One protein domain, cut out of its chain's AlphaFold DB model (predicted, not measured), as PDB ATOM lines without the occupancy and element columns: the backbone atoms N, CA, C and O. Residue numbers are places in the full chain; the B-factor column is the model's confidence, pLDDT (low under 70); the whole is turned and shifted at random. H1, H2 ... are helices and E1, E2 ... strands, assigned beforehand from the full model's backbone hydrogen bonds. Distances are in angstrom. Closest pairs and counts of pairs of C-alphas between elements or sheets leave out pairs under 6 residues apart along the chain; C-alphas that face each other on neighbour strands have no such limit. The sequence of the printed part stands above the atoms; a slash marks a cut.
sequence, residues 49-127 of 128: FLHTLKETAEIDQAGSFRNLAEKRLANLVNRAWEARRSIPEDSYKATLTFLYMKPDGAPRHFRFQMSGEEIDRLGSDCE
ATOM      1  N   PHE A  49      47.516 -32.566 -42.066       89.75
ATOM      2  CA  PHE A  49      47.834 -31.212 -41.623       89.75
ATOM      3  C   PHE A  49      46.582 -30.319 -41.606       89.75
ATOM      4  O   PHE A  49      46.263 -29.690 -40.590       89.75
ATOM      5  N   LEU A  50      45.806 -30.316 -42.695       89.25
ATOM      6  CA  LEU A  50      44.551 -29.564 -42.753       89.25
ATOM      7  C   LEU A  50      43.573 -29.995 -41.651       89.25
ATOM      8  O   LEU A  50      42.946 -29.140 -41.023       89.25
ATOM      9  N   HIS A  51      43.457 -31.297 -41.392       89.00
ATOM     10  CA  HIS A  51      42.595 -31.837 -40.345       89.00
ATOM     11  C   HIS A  51      42.985 -31.314 -38.958       89.00
ATOM     12  O   HIS A  51      42.138 -30.754 -38.263       89.00
ATOM     13  N   THR A  52      44.270 -31.395 -38.594       86.81
ATOM     14  CA  THR A  52      44.779 -30.881 -37.311       86.81
ATOM     15  C   THR A  52      44.478 -29.390 -37.126       86.81
ATOM     16  O   THR A  52      44.061 -28.966 -36.044       86.81
ATOM     17  N   LEU A  53      44.623 -28.577 -38.180       83.81
ATOM     18  CA  LEU A  53      44.279 -27.155 -38.106       83.81
ATOM     19  C   LEU A  53      42.780 -26.917 -37.933       83.81
ATOM     20  O   LEU A  53      42.401 -26.040 -37.159       83.81
ATOM     21  N   LYS A  54      41.926 -27.678 -38.627       83.88
ATOM     22  CA  LYS A  54      40.464 -27.555 -38.507       83.88
ATOM     23  C   LYS A  54      39.981 -27.883 -37.098       83.88
ATOM     24  O   LYS A  54      39.153 -27.143 -36.568       83.88
ATOM     25  N   GLU A  55      40.512 -28.951 -36.502       82.56
ATOM     26  CA  GLU A  55      40.207 -29.341 -35.121       82.56
ATOM     27  C   GLU A  55      40.655 -28.265 -34.134       82.56
ATOM     28  O   GLU A  55      39.859 -27.808 -33.316       82.56
ATOM     29  N   THR A  56      41.899 -27.795 -34.263       78.44
ATOM     30  CA  THR A  56      42.441 -26.779 -33.350       78.44
ATOM     31  C   THR A  56      41.704 -25.448 -33.481       78.44
ATOM     32  O   THR A  56      41.539 -24.718 -32.506       78.44
ATOM     33  N   ALA A  57      41.252 -25.114 -34.689       72.88
ATOM     34  CA  ALA A  57      40.530 -23.881 -34.958       72.88
ATOM     35  C   ALA A  57      39.076 -23.883 -34.498       72.88
ATOM     36  O   ALA A  57      38.441 -22.828 -34.581       72.88
ATOM     37  N   GLU A  58      38.549 -25.020 -34.027       70.81
ATOM     38  CA  GLU A  58      37.136 -25.168 -33.665       70.81
ATOM     39  C   GLU A  58      36.227 -24.579 -34.761       70.81
ATOM     40  O   GLU A  58      35.245 -23.882 -34.472       70.81
ATOM     41  N   ILE A  59      36.594 -24.760 -36.040       65.31
ATOM     42  CA  ILE A  59      35.741 -24.293 -37.134       65.31
ATOM     43  C   ILE A  59      34.474 -25.127 -37.057       65.31
ATOM     44  O   ILE A  59      34.472 -26.311 -37.394       65.31
ATOM     45  N   ASP A  60      33.417 -24.483 -36.565       56.22
ATOM     46  CA  ASP A  60      32.114 -25.091 -36.364       56.22
ATOM     47  C   ASP A  60      31.694 -25.823 -37.638       56.22
ATOM     48  O   ASP A  60      31.765 -25.282 -38.749       56.22
ATOM     49  N   GLN A  61      31.238 -27.067 -37.487       54.75
ATOM     50  CA  GLN A  61      30.858 -27.901 -38.626       54.75
ATOM     51  C   GLN A  61      29.648 -27.338 -39.396       54.75
ATOM     52  O   GLN A  61      29.313 -27.867 -40.454       54.75
ATOM     53  N   ALA A  62      29.009 -26.259 -38.936       48.53
ATOM     54  CA  ALA A  62      27.859 -25.635 -39.580       48.53
ATOM     55  C   ALA A  62      27.996 -24.104 -39.666       48.53
ATOM     56  O   ALA A  62      28.296 -23.432 -38.684       48.53
ATOM     57  N   GLY A  63      27.732 -23.540 -40.851       55.03
ATOM     58  CA  GLY A  63      27.686 -22.092 -41.076       55.03
ATOM     59  C   GLY A  63      27.976 -21.683 -42.521       55.03
ATOM     60  O   GLY A  63      28.726 -22.354 -43.229       55.03
ATOM     61  N   SER A  64      27.428 -20.545 -42.956       53.88
ATOM     62  CA  SER A  64      27.664 -19.965 -44.294       53.88
ATOM     63  C   SER A  64      29.129 -19.578 -44.539       53.88
ATOM     64  O   SER A  64      29.585 -19.557 -45.680       53.88
ATOM     65  N   PHE A  65      29.890 -19.329 -43.470       62.50
ATOM     66  CA  PHE A  65      31.307 -18.964 -43.531       62.50
ATOM     67  C   PHE A  65      32.264 -20.162 -43.498       62.50
ATOM     68  O   PHE A  65      33.461 -19.971 -43.716       62.50
ATOM     69  N   ARG A  66      31.755 -21.389 -43.290       69.69
ATOM     70  CA  ARG A  66      32.572 -22.610 -43.191       69.69
ATOM     71  C   ARG A  66      33.433 -22.804 -44.436       69.69
ATOM     72  O   ARG A  66      34.647 -22.915 -44.324       69.69
ATOM     73  N   ASN A  67      32.831 -22.703 -45.622       75.81
ATOM     74  CA  ASN A  67      33.546 -22.882 -46.888       75.81
ATOM     75  C   ASN A  67      34.655 -21.837 -47.097       75.81
ATOM     76  O   ASN A  67      35.691 -22.153 -47.673       75.81
ATOM     77  N   LEU A  68      34.462 -20.587 -46.657       77.06
ATOM     78  CA  LEU A  68      35.493 -19.554 -46.793       77.06
ATOM     79  C   LEU A  68      36.637 -19.776 -45.798       77.06
ATOM     80  O   LEU A  68      37.801 -19.619 -46.161       77.06
ATOM     81  N   ALA A  69      36.311 -20.141 -44.558       78.69
ATOM     82  CA  ALA A  69      37.303 -20.419 -43.529       78.69
ATOM     83  C   ALA A  69      38.132 -21.671 -43.872       78.69
ATOM     84  O   ALA A  69      39.353 -21.634 -43.770       78.69
ATOM     85  N   GLU A  70      37.497 -22.727 -44.390       83.50
ATOM     86  CA  GLU A  70      38.178 -23.933 -44.878       83.50
ATOM     87  C   GLU A  70      39.110 -23.631 -46.057       83.50
ATOM     88  O   GLU A  70      40.263 -24.049 -46.038       83.50
ATOM     89  N   LYS A  71      38.666 -22.835 -47.040       85.88
ATOM     90  CA  LYS A  71      39.522 -22.400 -48.158       85.88
ATOM     91  C   LYS A  71      40.728 -21.581 -47.696       85.88
ATOM     92  O   LYS A  71      41.808 -21.696 -48.266       85.88
ATOM     93  N   ARG A  72      40.556 -20.749 -46.666       83.56
ATOM     94  CA  ARG A  72      41.667 -19.997 -46.068       83.56
ATOM     95  C   ARG A  72      42.638 -20.918 -45.343       83.56
ATOM     96  O   ARG A  72      43.837 -20.751 -45.518       83.56
ATOM     97  N   LEU A  73      42.135 -21.885 -44.575       86.75
ATOM     98  CA  LEU A  73      42.981 -22.888 -43.930       86.75
ATOM     99  C   LEU A  73      43.773 -23.700 -44.953       86.75
ATOM    100  O   LEU A  73      44.972 -23.857 -44.771       86.75
ATOM    101  N   ALA A  74      43.135 -24.142 -46.038       89.81
ATOM    102  CA  ALA A  74      43.801 -24.841 -47.135       89.81
ATOM    103  C   ALA A  74      44.997 -24.046 -47.681       89.81
ATOM    104  O   ALA A  74      46.114 -24.555 -47.728       89.81
ATOM    105  N   ASN A  75      44.792 -22.759 -47.969       88.50
ATOM    106  CA  ASN A  75      45.872 -21.887 -48.430       88.50
ATOM    107  C   ASN A  75      46.994 -21.737 -47.396       88.50
ATOM    108  O   ASN A  75      48.163 -21.683 -47.761       88.50
ATOM    109  N   LEU A  76      46.662 -21.666 -46.105       86.06
ATOM    110  CA  LEU A  76      47.674 -21.586 -45.052       86.06
ATOM    111  C   LEU A  76      48.470 -22.888 -44.909       86.06
ATOM    112  O   LEU A  76      49.669 -22.812 -44.666       86.06
ATOM    113  N   VAL A  77      47.836 -24.052 -45.084       89.56
ATOM    114  CA  VAL A  77      48.504 -25.365 -45.082       89.56
ATOM    115  C   VAL A  77      49.526 -25.445 -46.208       89.56
ATOM    116  O   VAL A  77      50.703 -25.670 -45.934       89.56
ATOM    117  N   ASN A  78      49.096 -25.202 -47.451       89.75
ATOM    118  CA  ASN A  78      49.974 -25.296 -48.621       89.75
ATOM    119  C   ASN A  78      51.176 -24.359 -48.483       89.75
ATOM    120  O   ASN A  78      52.322 -24.771 -48.644       89.75
ATOM    121  N   ARG A  79      50.919 -23.112 -48.083       86.62
ATOM    122  CA  ARG A  79      51.964 -22.099 -47.927       86.62
ATOM    123  C   ARG A  79      52.902 -22.377 -46.758       86.62
ATOM    124  O   ARG A  79      54.096 -22.131 -46.875       86.62
ATOM    125  N   ALA A  80      52.398 -22.898 -45.637       86.62
ATOM    126  CA  ALA A  80      53.247 -23.290 -44.513       86.62
ATOM    127  C   ALA A  80      54.170 -24.459 -44.885       86.62
ATOM    128  O   ALA A  80      55.338 -24.454 -44.496       86.62
ATOM    129  N   TRP A  81      53.659 -25.423 -45.658       88.75
ATOM    130  CA  TRP A  81      54.436 -26.542 -46.185       88.75
ATOM    131  C   TRP A  81      55.527 -26.080 -47.161       88.75
ATOM    132  O   TRP A  81      56.698 -26.432 -47.010       88.75
ATOM    133  N   GLU A  82      55.177 -25.228 -48.125       87.75
ATOM    134  CA  GLU A  82      56.132 -24.670 -49.089       87.75
ATOM    135  C   GLU A  82      57.210 -23.805 -48.408       87.75
ATOM    136  O   GLU A  82      58.406 -23.934 -48.695       87.75
ATOM    137  N   ALA A  83      56.810 -22.967 -47.449       84.50
ATOM    138  CA  ALA A  83      57.729 -22.151 -46.660       84.50
ATOM    139  C   ALA A  83      58.695 -23.015 -45.833       84.50
ATOM    140  O   ALA A  83      59.896 -22.751 -45.810       84.50
ATOM    141  N   ARG A  84      58.204 -24.094 -45.207       86.38
ATOM    142  CA  ARG A  84      59.056 -25.037 -44.467       86.38
ATOM    143  C   ARG A  84      60.100 -25.693 -45.375       86.38
ATOM    144  O   ARG A  84      61.271 -25.751 -45.010       86.38
ATOM    145  N   ARG A  85      59.705 -26.125 -46.574       86.19
ATOM    146  CA  ARG A  85      60.625 -26.737 -47.547       86.19
ATOM    147  C   ARG A  85      61.670 -25.774 -48.104       86.19
ATOM    148  O   ARG A  85      62.768 -26.200 -48.448       86.19
ATOM    149  N   SER A  86      61.333 -24.493 -48.229       83.44
ATOM    150  CA  SER A  86      62.270 -23.469 -48.708       83.44
ATOM    151  C   SER A  86      63.213 -22.952 -47.615       83.44
ATOM    152  O   SER A  86      64.286 -22.445 -47.939       83.44
ATOM    153  N   ILE A  87      62.859 -23.124 -46.335       81.19
ATOM    154  CA  ILE A  87      63.655 -22.697 -45.176       81.19
ATOM    155  C   ILE A  87      63.868 -23.899 -44.233       81.19
ATOM    156  O   ILE A  87      63.171 -24.040 -43.221       81.19
ATOM    157  N   PRO A  88      64.847 -24.780 -44.524       70.50
ATOM    158  CA  PRO A  88      65.077 -26.013 -43.770       70.50
ATOM    159  C   PRO A  88      65.751 -25.797 -42.399       70.50
ATOM    160  O   PRO A  88      66.336 -26.720 -41.847       70.50
ATOM    161  N   GLU A  89      65.670 -24.602 -41.812       77.88
ATOM    162  CA  GLU A  89      66.287 -24.303 -40.518       77.88
ATOM    163  C   GLU A  89      65.632 -25.083 -39.371       77.88
ATOM    164  O   GLU A  89      64.404 -25.139 -39.262       77.88
ATOM    165  N   ASP A  90      66.448 -25.610 -38.456       73.69
ATOM    166  CA  ASP A  90      65.981 -26.345 -37.269       73.69
ATOM    167  C   ASP A  90      65.120 -25.475 -36.335       73.69
ATOM    168  O   ASP A  90      64.285 -25.968 -35.579       73.69
ATOM    169  N   SER A  91      65.295 -24.150 -36.390       76.50
ATOM    170  CA  SER A  91      64.529 -23.180 -35.603       76.50
ATOM    171  C   SER A  91      63.233 -22.710 -36.266       76.50
ATOM    172  O   SER A  91      62.583 -21.812 -35.719       76.50
ATOM    173  N   TYR A  92      62.844 -23.279 -37.412       79.94
ATOM    174  CA  TYR A  92      61.647 -22.849 -38.127       79.94
ATOM    175  C   TYR A  92      60.400 -22.952 -37.239       79.94
ATOM    176  O   TYR A  92      60.112 -23.984 -36.626       79.94
ATOM    177  N   LYS A  93      59.640 -21.856 -37.181       80.75
ATOM    178  CA  LYS A  93      58.355 -21.776 -36.486       80.75
ATOM    179  C   LYS A  93      57.371 -21.000 -37.343       80.75
ATOM    180  O   LYS A  93      57.596 -19.826 -37.631       80.75
ATOM    181  N   ALA A  94      56.244 -21.620 -37.671       80.06
ATOM    182  CA  ALA A  94      55.139 -20.936 -38.323       80.06
ATOM    183  C   ALA A  94      54.122 -20.485 -37.272       80.06
ATOM    184  O   ALA A  94      53.755 -21.249 -36.383       80.06
ATOM    185  N   THR A  95      53.648 -19.242 -37.379       81.31
ATOM    186  CA  THR A  95      52.472 -18.767 -36.641       81.31
ATOM    187  C   THR A  95      51.380 -18.411 -37.641       81.31
ATOM    188  O   THR A  95      51.467 -17.403 -38.336       81.31
ATOM    189  N   LEU A  96      50.334 -19.223 -37.693       75.00
ATOM    190  CA  LEU A  96      49.132 -18.976 -38.472       75.00
ATOM    191  C   LEU A  96      48.149 -18.183 -37.620       75.00
ATOM    192  O   LEU A  96      47.642 -18.679 -36.617       75.00
ATOM    193  N   THR A  97      47.873 -16.944 -38.015       75.69
ATOM    194  CA  THR A  97      46.850 -16.119 -37.366       75.69
ATOM    195  C   THR A  97      45.738 -15.852 -38.363       75.69
ATOM    196  O   THR A  97      46.001 -15.348 -39.452       75.69
ATOM    197  N   PHE A  98      44.493 -16.166 -38.010       74.56
ATOM    198  CA  PHE A  98      43.349 -15.806 -38.839       74.56
ATOM    199  C   PHE A  98      42.154 -15.360 -38.004       74.56
ATOM    200  O   PHE A  98      41.931 -15.819 -36.887       74.56
ATOM    201  N   LEU A  99      41.377 -14.444 -38.575       75.88
ATOM    202  CA  LEU A  99      40.114 -13.968 -38.027       75.88
ATOM    203  C   LEU A  99      38.972 -14.509 -38.886       75.88
ATOM    204  O   LEU A  99      39.005 -14.387 -40.116       75.88
ATOM    205  N   TYR A 100      37.959 -15.083 -38.243       73.62
ATOM    206  CA  TYR A 100      36.722 -15.491 -38.905       73.62
ATOM    207  C   TYR A 100      35.497 -15.100 -38.081       73.62
ATOM    208  O   TYR A 100      35.581 -14.886 -36.872       73.62
ATOM    209  N   MET A 101      34.358 -14.991 -38.758       72.56
ATOM    210  CA  MET A 101      33.070 -14.716 -38.128       72.56
ATOM    211  C   MET A 101      32.348 -16.035 -37.882       72.56
ATOM    212  O   MET A 101      32.180 -16.834 -38.809       72.56
ATOM    213  N   LYS A 102      31.913 -16.258 -36.642       71.44
ATOM    214  CA  LYS A 102      31.019 -17.366 -36.311       71.44
ATOM    215  C   LYS A 102      29.604 -17.121 -36.864       71.44
ATOM    216  O   LYS A 102      29.256 -15.978 -37.176       71.44
ATOM    217  N   PRO A 103      28.763 -18.169 -36.972       71.00
ATOM    218  CA  PRO A 103      27.368 -18.022 -37.396       71.00
ATOM    219  C   PRO A 103      26.538 -17.080 -36.509       71.00
ATOM    220  O   PRO A 103      25.586 -16.477 -36.994       71.00
ATOM    221  N   ASP A 104      26.909 -16.937 -35.234       77.69
ATOM    222  CA  ASP A 104      26.291 -16.023 -34.263       77.69
ATOM    223  C   ASP A 104      26.730 -14.552 -34.423       77.69
ATOM    224  O   ASP A 104      26.241 -13.677 -33.710       77.69
ATOM    225  N   GLY A 105      27.638 -14.262 -35.363       74.12
ATOM    226  CA  GLY A 105      28.167 -12.923 -35.611       74.12
ATOM    227  C   GLY A 105      29.317 -12.505 -34.692       74.12
ATOM    228  O   GLY A 105      29.773 -11.367 -34.798       74.12
ATOM    229  N   ALA A 106      29.830 -13.383 -33.825       79.62
ATOM    230  CA  ALA A 106      30.999 -13.082 -33.003       79.62
ATOM    231  C   ALA A 106      32.312 -13.298 -33.792       79.62
ATOM    232  O   ALA A 106      32.503 -14.363 -34.394       79.62
ATOM    233  N   PRO A 107      33.253 -12.330 -33.789       76.12
ATOM    234  CA  PRO A 107      34.577 -12.543 -34.355       76.12
ATOM    235  C   PRO A 107      35.386 -13.503 -33.477       76.12
ATOM    236  O   PRO A 107      35.451 -13.356 -32.255       76.12
ATOM    237  N   ARG A 108      36.059 -14.466 -34.105       74.88
ATOM    238  CA  ARG A 108      37.028 -15.358 -33.463       74.88
ATOM    239  C   ARG A 108      38.400 -15.145 -34.077       74.88
ATOM    240  O   ARG A 108      38.589 -15.320 -35.280       74.88
ATOM    241  N   HIS A 109      39.350 -14.792 -33.220       73.31
ATOM    242  CA  HIS A 109      40.767 -14.857 -33.537       73.31
ATOM    243  C   HIS A 109      41.271 -16.267 -33.265       73.31
ATOM    244  O   HIS A 109      41.131 -16.788 -32.160       73.31
ATOM    245  N   PHE A 110      41.888 -16.849 -34.277       74.00
ATOM    246  CA  PHE A 110      42.667 -18.059 -34.163       74.00
ATOM    247  C   PHE A 110      44.137 -17.713 -34.320       74.00
ATOM    248  O   PHE A 110      44.519 -16.983 -35.237       74.00
ATOM    249  N   ARG A 111      44.952 -18.258 -33.424       79.06
ATOM    250  CA  ARG A 111      46.402 -18.258 -33.541       79.06
ATOM    251  C   ARG A 111      46.873 -19.678 -33.305       79.06
ATOM    252  O   ARG A 111      46.622 -20.238 -32.245       79.06
ATOM    253  N   PHE A 112      47.580 -20.220 -34.277       75.69
ATOM    254  CA  PHE A 112      48.187 -21.533 -34.203       75.69
ATOM    255  C   PHE A 112      49.657 -21.416 -34.502       75.69
ATOM    256  O   PHE A 112      50.055 -20.740 -35.447       75.69
ATOM    257  N   GLN A 113      50.459 -22.044 -33.663       83.75
ATOM    258  CA  GLN A 113      51.897 -22.043 -33.796       83.75
ATOM    259  C   GLN A 113      52.360 -23.484 -33.912       83.75
ATOM    260  O   GLN A 113      51.886 -24.325 -33.157       83.75
ATOM    261  N   MET A 114      53.274 -23.737 -34.838       83.81
ATOM    262  CA  MET A 114      53.868 -25.055 -35.034       83.81
ATOM    263  C   MET A 114      55.356 -24.940 -35.335       83.81
ATOM    264  O   MET A 114      55.807 -23.942 -35.915       83.81
ATOM    265  N   SER A 115      56.113 -25.950 -34.920       86.94
ATOM    266  CA  SER A 115      57.520 -26.095 -35.287       86.94
ATOM    267  C   SER A 115      57.675 -26.637 -36.713       86.94
ATOM    268  O   SER A 115      56.739 -27.196 -37.288       86.94
ATOM    269  N   GLY A 116      58.872 -26.488 -37.285       85.06
ATOM    270  CA  GLY A 116      59.234 -27.160 -38.534       85.06
ATOM    271  C   GLY A 116      59.096 -28.679 -38.437       85.06
ATOM    272  O   GLY A 116      58.519 -29.279 -39.330       85.06
ATOM    273  N   GLU A 117      59.500 -29.278 -37.313       87.88
ATOM    274  CA  GLU A 117      59.361 -30.720 -37.056       87.88
ATOM    275  C   GLU A 117      57.899 -31.193 -37.109       87.88
ATOM    276  O   GLU A 117      57.597 -32.247 -37.665       87.88
ATOM    277  N   GLU A 118      56.964 -30.414 -36.559       87.62
ATOM    278  CA  GLU A 118      55.540 -30.748 -36.632       87.62
ATOM    279  C   GLU A 118      55.003 -30.671 -38.062       87.62
ATOM    280  O   GLU A 118      54.197 -31.519 -38.444       87.62
ATOM    281  N   ILE A 119      55.454 -29.688 -38.848       87.38
ATOM    282  CA  ILE A 119      55.098 -29.567 -40.268       87.38
ATOM    283  C   ILE A 119      55.646 -30.762 -41.046       87.38
ATOM    284  O   ILE A 119      54.891 -31.393 -41.779       87.38
ATOM    285  N   ASP A 120      56.915 -31.110 -40.834       88.81
ATOM    286  CA  ASP A 120      57.568 -32.249 -41.482       88.81
ATOM    287  C   ASP A 120      56.850 -33.558 -41.136       88.81
ATOM    288  O   ASP A 120      56.570 -34.370 -42.013       88.81
ATOM    289  N   ARG A 121      56.458 -33.743 -39.869       89.69
ATOM    290  CA  ARG A 121      55.684 -34.910 -39.423       89.69
ATOM    291  C   ARG A 121      54.295 -34.977 -40.058       89.69
ATOM    292  O   ARG A 121      53.797 -36.068 -40.308       89.69
ATOM    293  N   LEU A 122      53.630 -33.837 -40.246       87.31
ATOM    294  CA  LEU A 122      52.276 -33.778 -40.809       87.31
ATOM    295  C   LEU A 122      52.254 -33.852 -42.341       87.31
ATOM    296  O   LEU A 122      51.211 -34.184 -42.899       87.31
ATOM    297  N   GLY A 123      53.369 -33.530 -42.999       84.44
ATOM    298  CA  GLY A 123      53.550 -33.617 -44.447       84.44
ATOM    299  C   GLY A 123      54.515 -34.713 -44.894       84.44
ATOM    300  O   GLY A 123      54.890 -34.734 -46.062       84.44
ATOM    301  N   SER A 124      54.908 -35.634 -44.006       81.31
ATOM    302  CA  SER A 124      55.885 -36.698 -44.296       81.31
ATOM    303  C   SER A 124      55.499 -37.556 -45.499       81.31
ATOM    304  O   SER A 124      56.354 -38.069 -46.215       81.31
ATOM    305  N   ASP A 125      54.198 -37.684 -45.748       83.00
ATOM    306  CA  ASP A 125      53.653 -38.469 -46.850       83.00
ATOM    307  C   ASP A 125      53.810 -37.768 -48.210       83.00
ATOM    308  O   ASP A 125      53.606 -38.394 -49.245       83.00
ATOM    309  N   CYS A 126      54.178 -36.482 -48.233       82.19
ATOM    310  CA  CYS A 126      54.418 -35.717 -49.459       82.19
ATOM    311  C   CYS A 126      55.846 -35.858 -50.004       82.19
ATOM    312  O   CYS A 126      56.145 -35.305 -51.064       82.19
ATOM    313  N   GLU A 127      56.737 -36.538 -49.279       70.88
ATOM    314  CA  GLU A 127      58.129 -36.763 -49.688       70.88
ATOM    315  C   GLU A 127      58.389 -38.183 -50.226       70.88
ATOM    316  O   GLU A 127      59.514 -38.470 -50.640       70.88
TER     317      GLU A 127
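AT A GLANCE: This is residues 49 to 127 of the 128 residues of an uncharacterized protein of Marinobacter maroccanus (UniProt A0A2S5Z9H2). A long helix, H2, and a long two-stranded hairpin, E1 and E2, run lengthwise side by side, with E1 the strand nearer to H2. Two short helices pack on H2: H1 on its residues 70 to 77, and H3, which follows E2 directly, on its residues 80 to 84. The printed part has 79 residues, with three named helices and two named strands in the order H1, H2, E1, E2, H3; the class is mixed, and the sheet E1 - E2 is antiparallel. It is only just compact, close to loose, with a radius of gyration of the C-alphas of 13.5 A, and elongated, spanning 41 by 22 by 16 A.

HOW THE PARTS SIT: Start at H1, residues 49 to 56, which touches H2, residues 66 to 86, with the closest C-alphas, Leu 50 and Val 77, 6.2 A apart. They run opposite ways at a steep tilt of 53 degrees. Next find E1, residues 93 to 101: its closest C-alpha to H2 is Tyr 100, 6.8 A from that of Ala 69. E1 forms an antiparallel hairpin with E2, residues 107 to 115, at 165 degrees; look for N 96 and O 112 within hydrogen-bond range at 2.7 A. H3, residues 116 to 122, touches H2 at Gly 116 and Arg 84, the closest C-alphas, 6.3 A apart. H1 and E1 are apart, as are H2 and E2. In H1, H2 and H3 every O i to N i+4 pair is within hydrogen-bond range.

IN THESE COORDINATES: Find C-alpha 49 at (47.834, -31.212, -41.623), where H1 begins. H2 covers 30.2 A from C-alpha 66 at (32.572, -22.610, -43.191). E1 covers 26.3 A and E2 26.7 A; H3 ends at C-alpha 122, (52.276, -33.778, -40.809).

THE WHOLE: The farthest C-alphas, Glu 89 and Asp 104, are 41.3 A apart. The printed part has no cut and no long link. Look for pLDDT under 70 at residues 59 to 66, of which 66 belongs to H2.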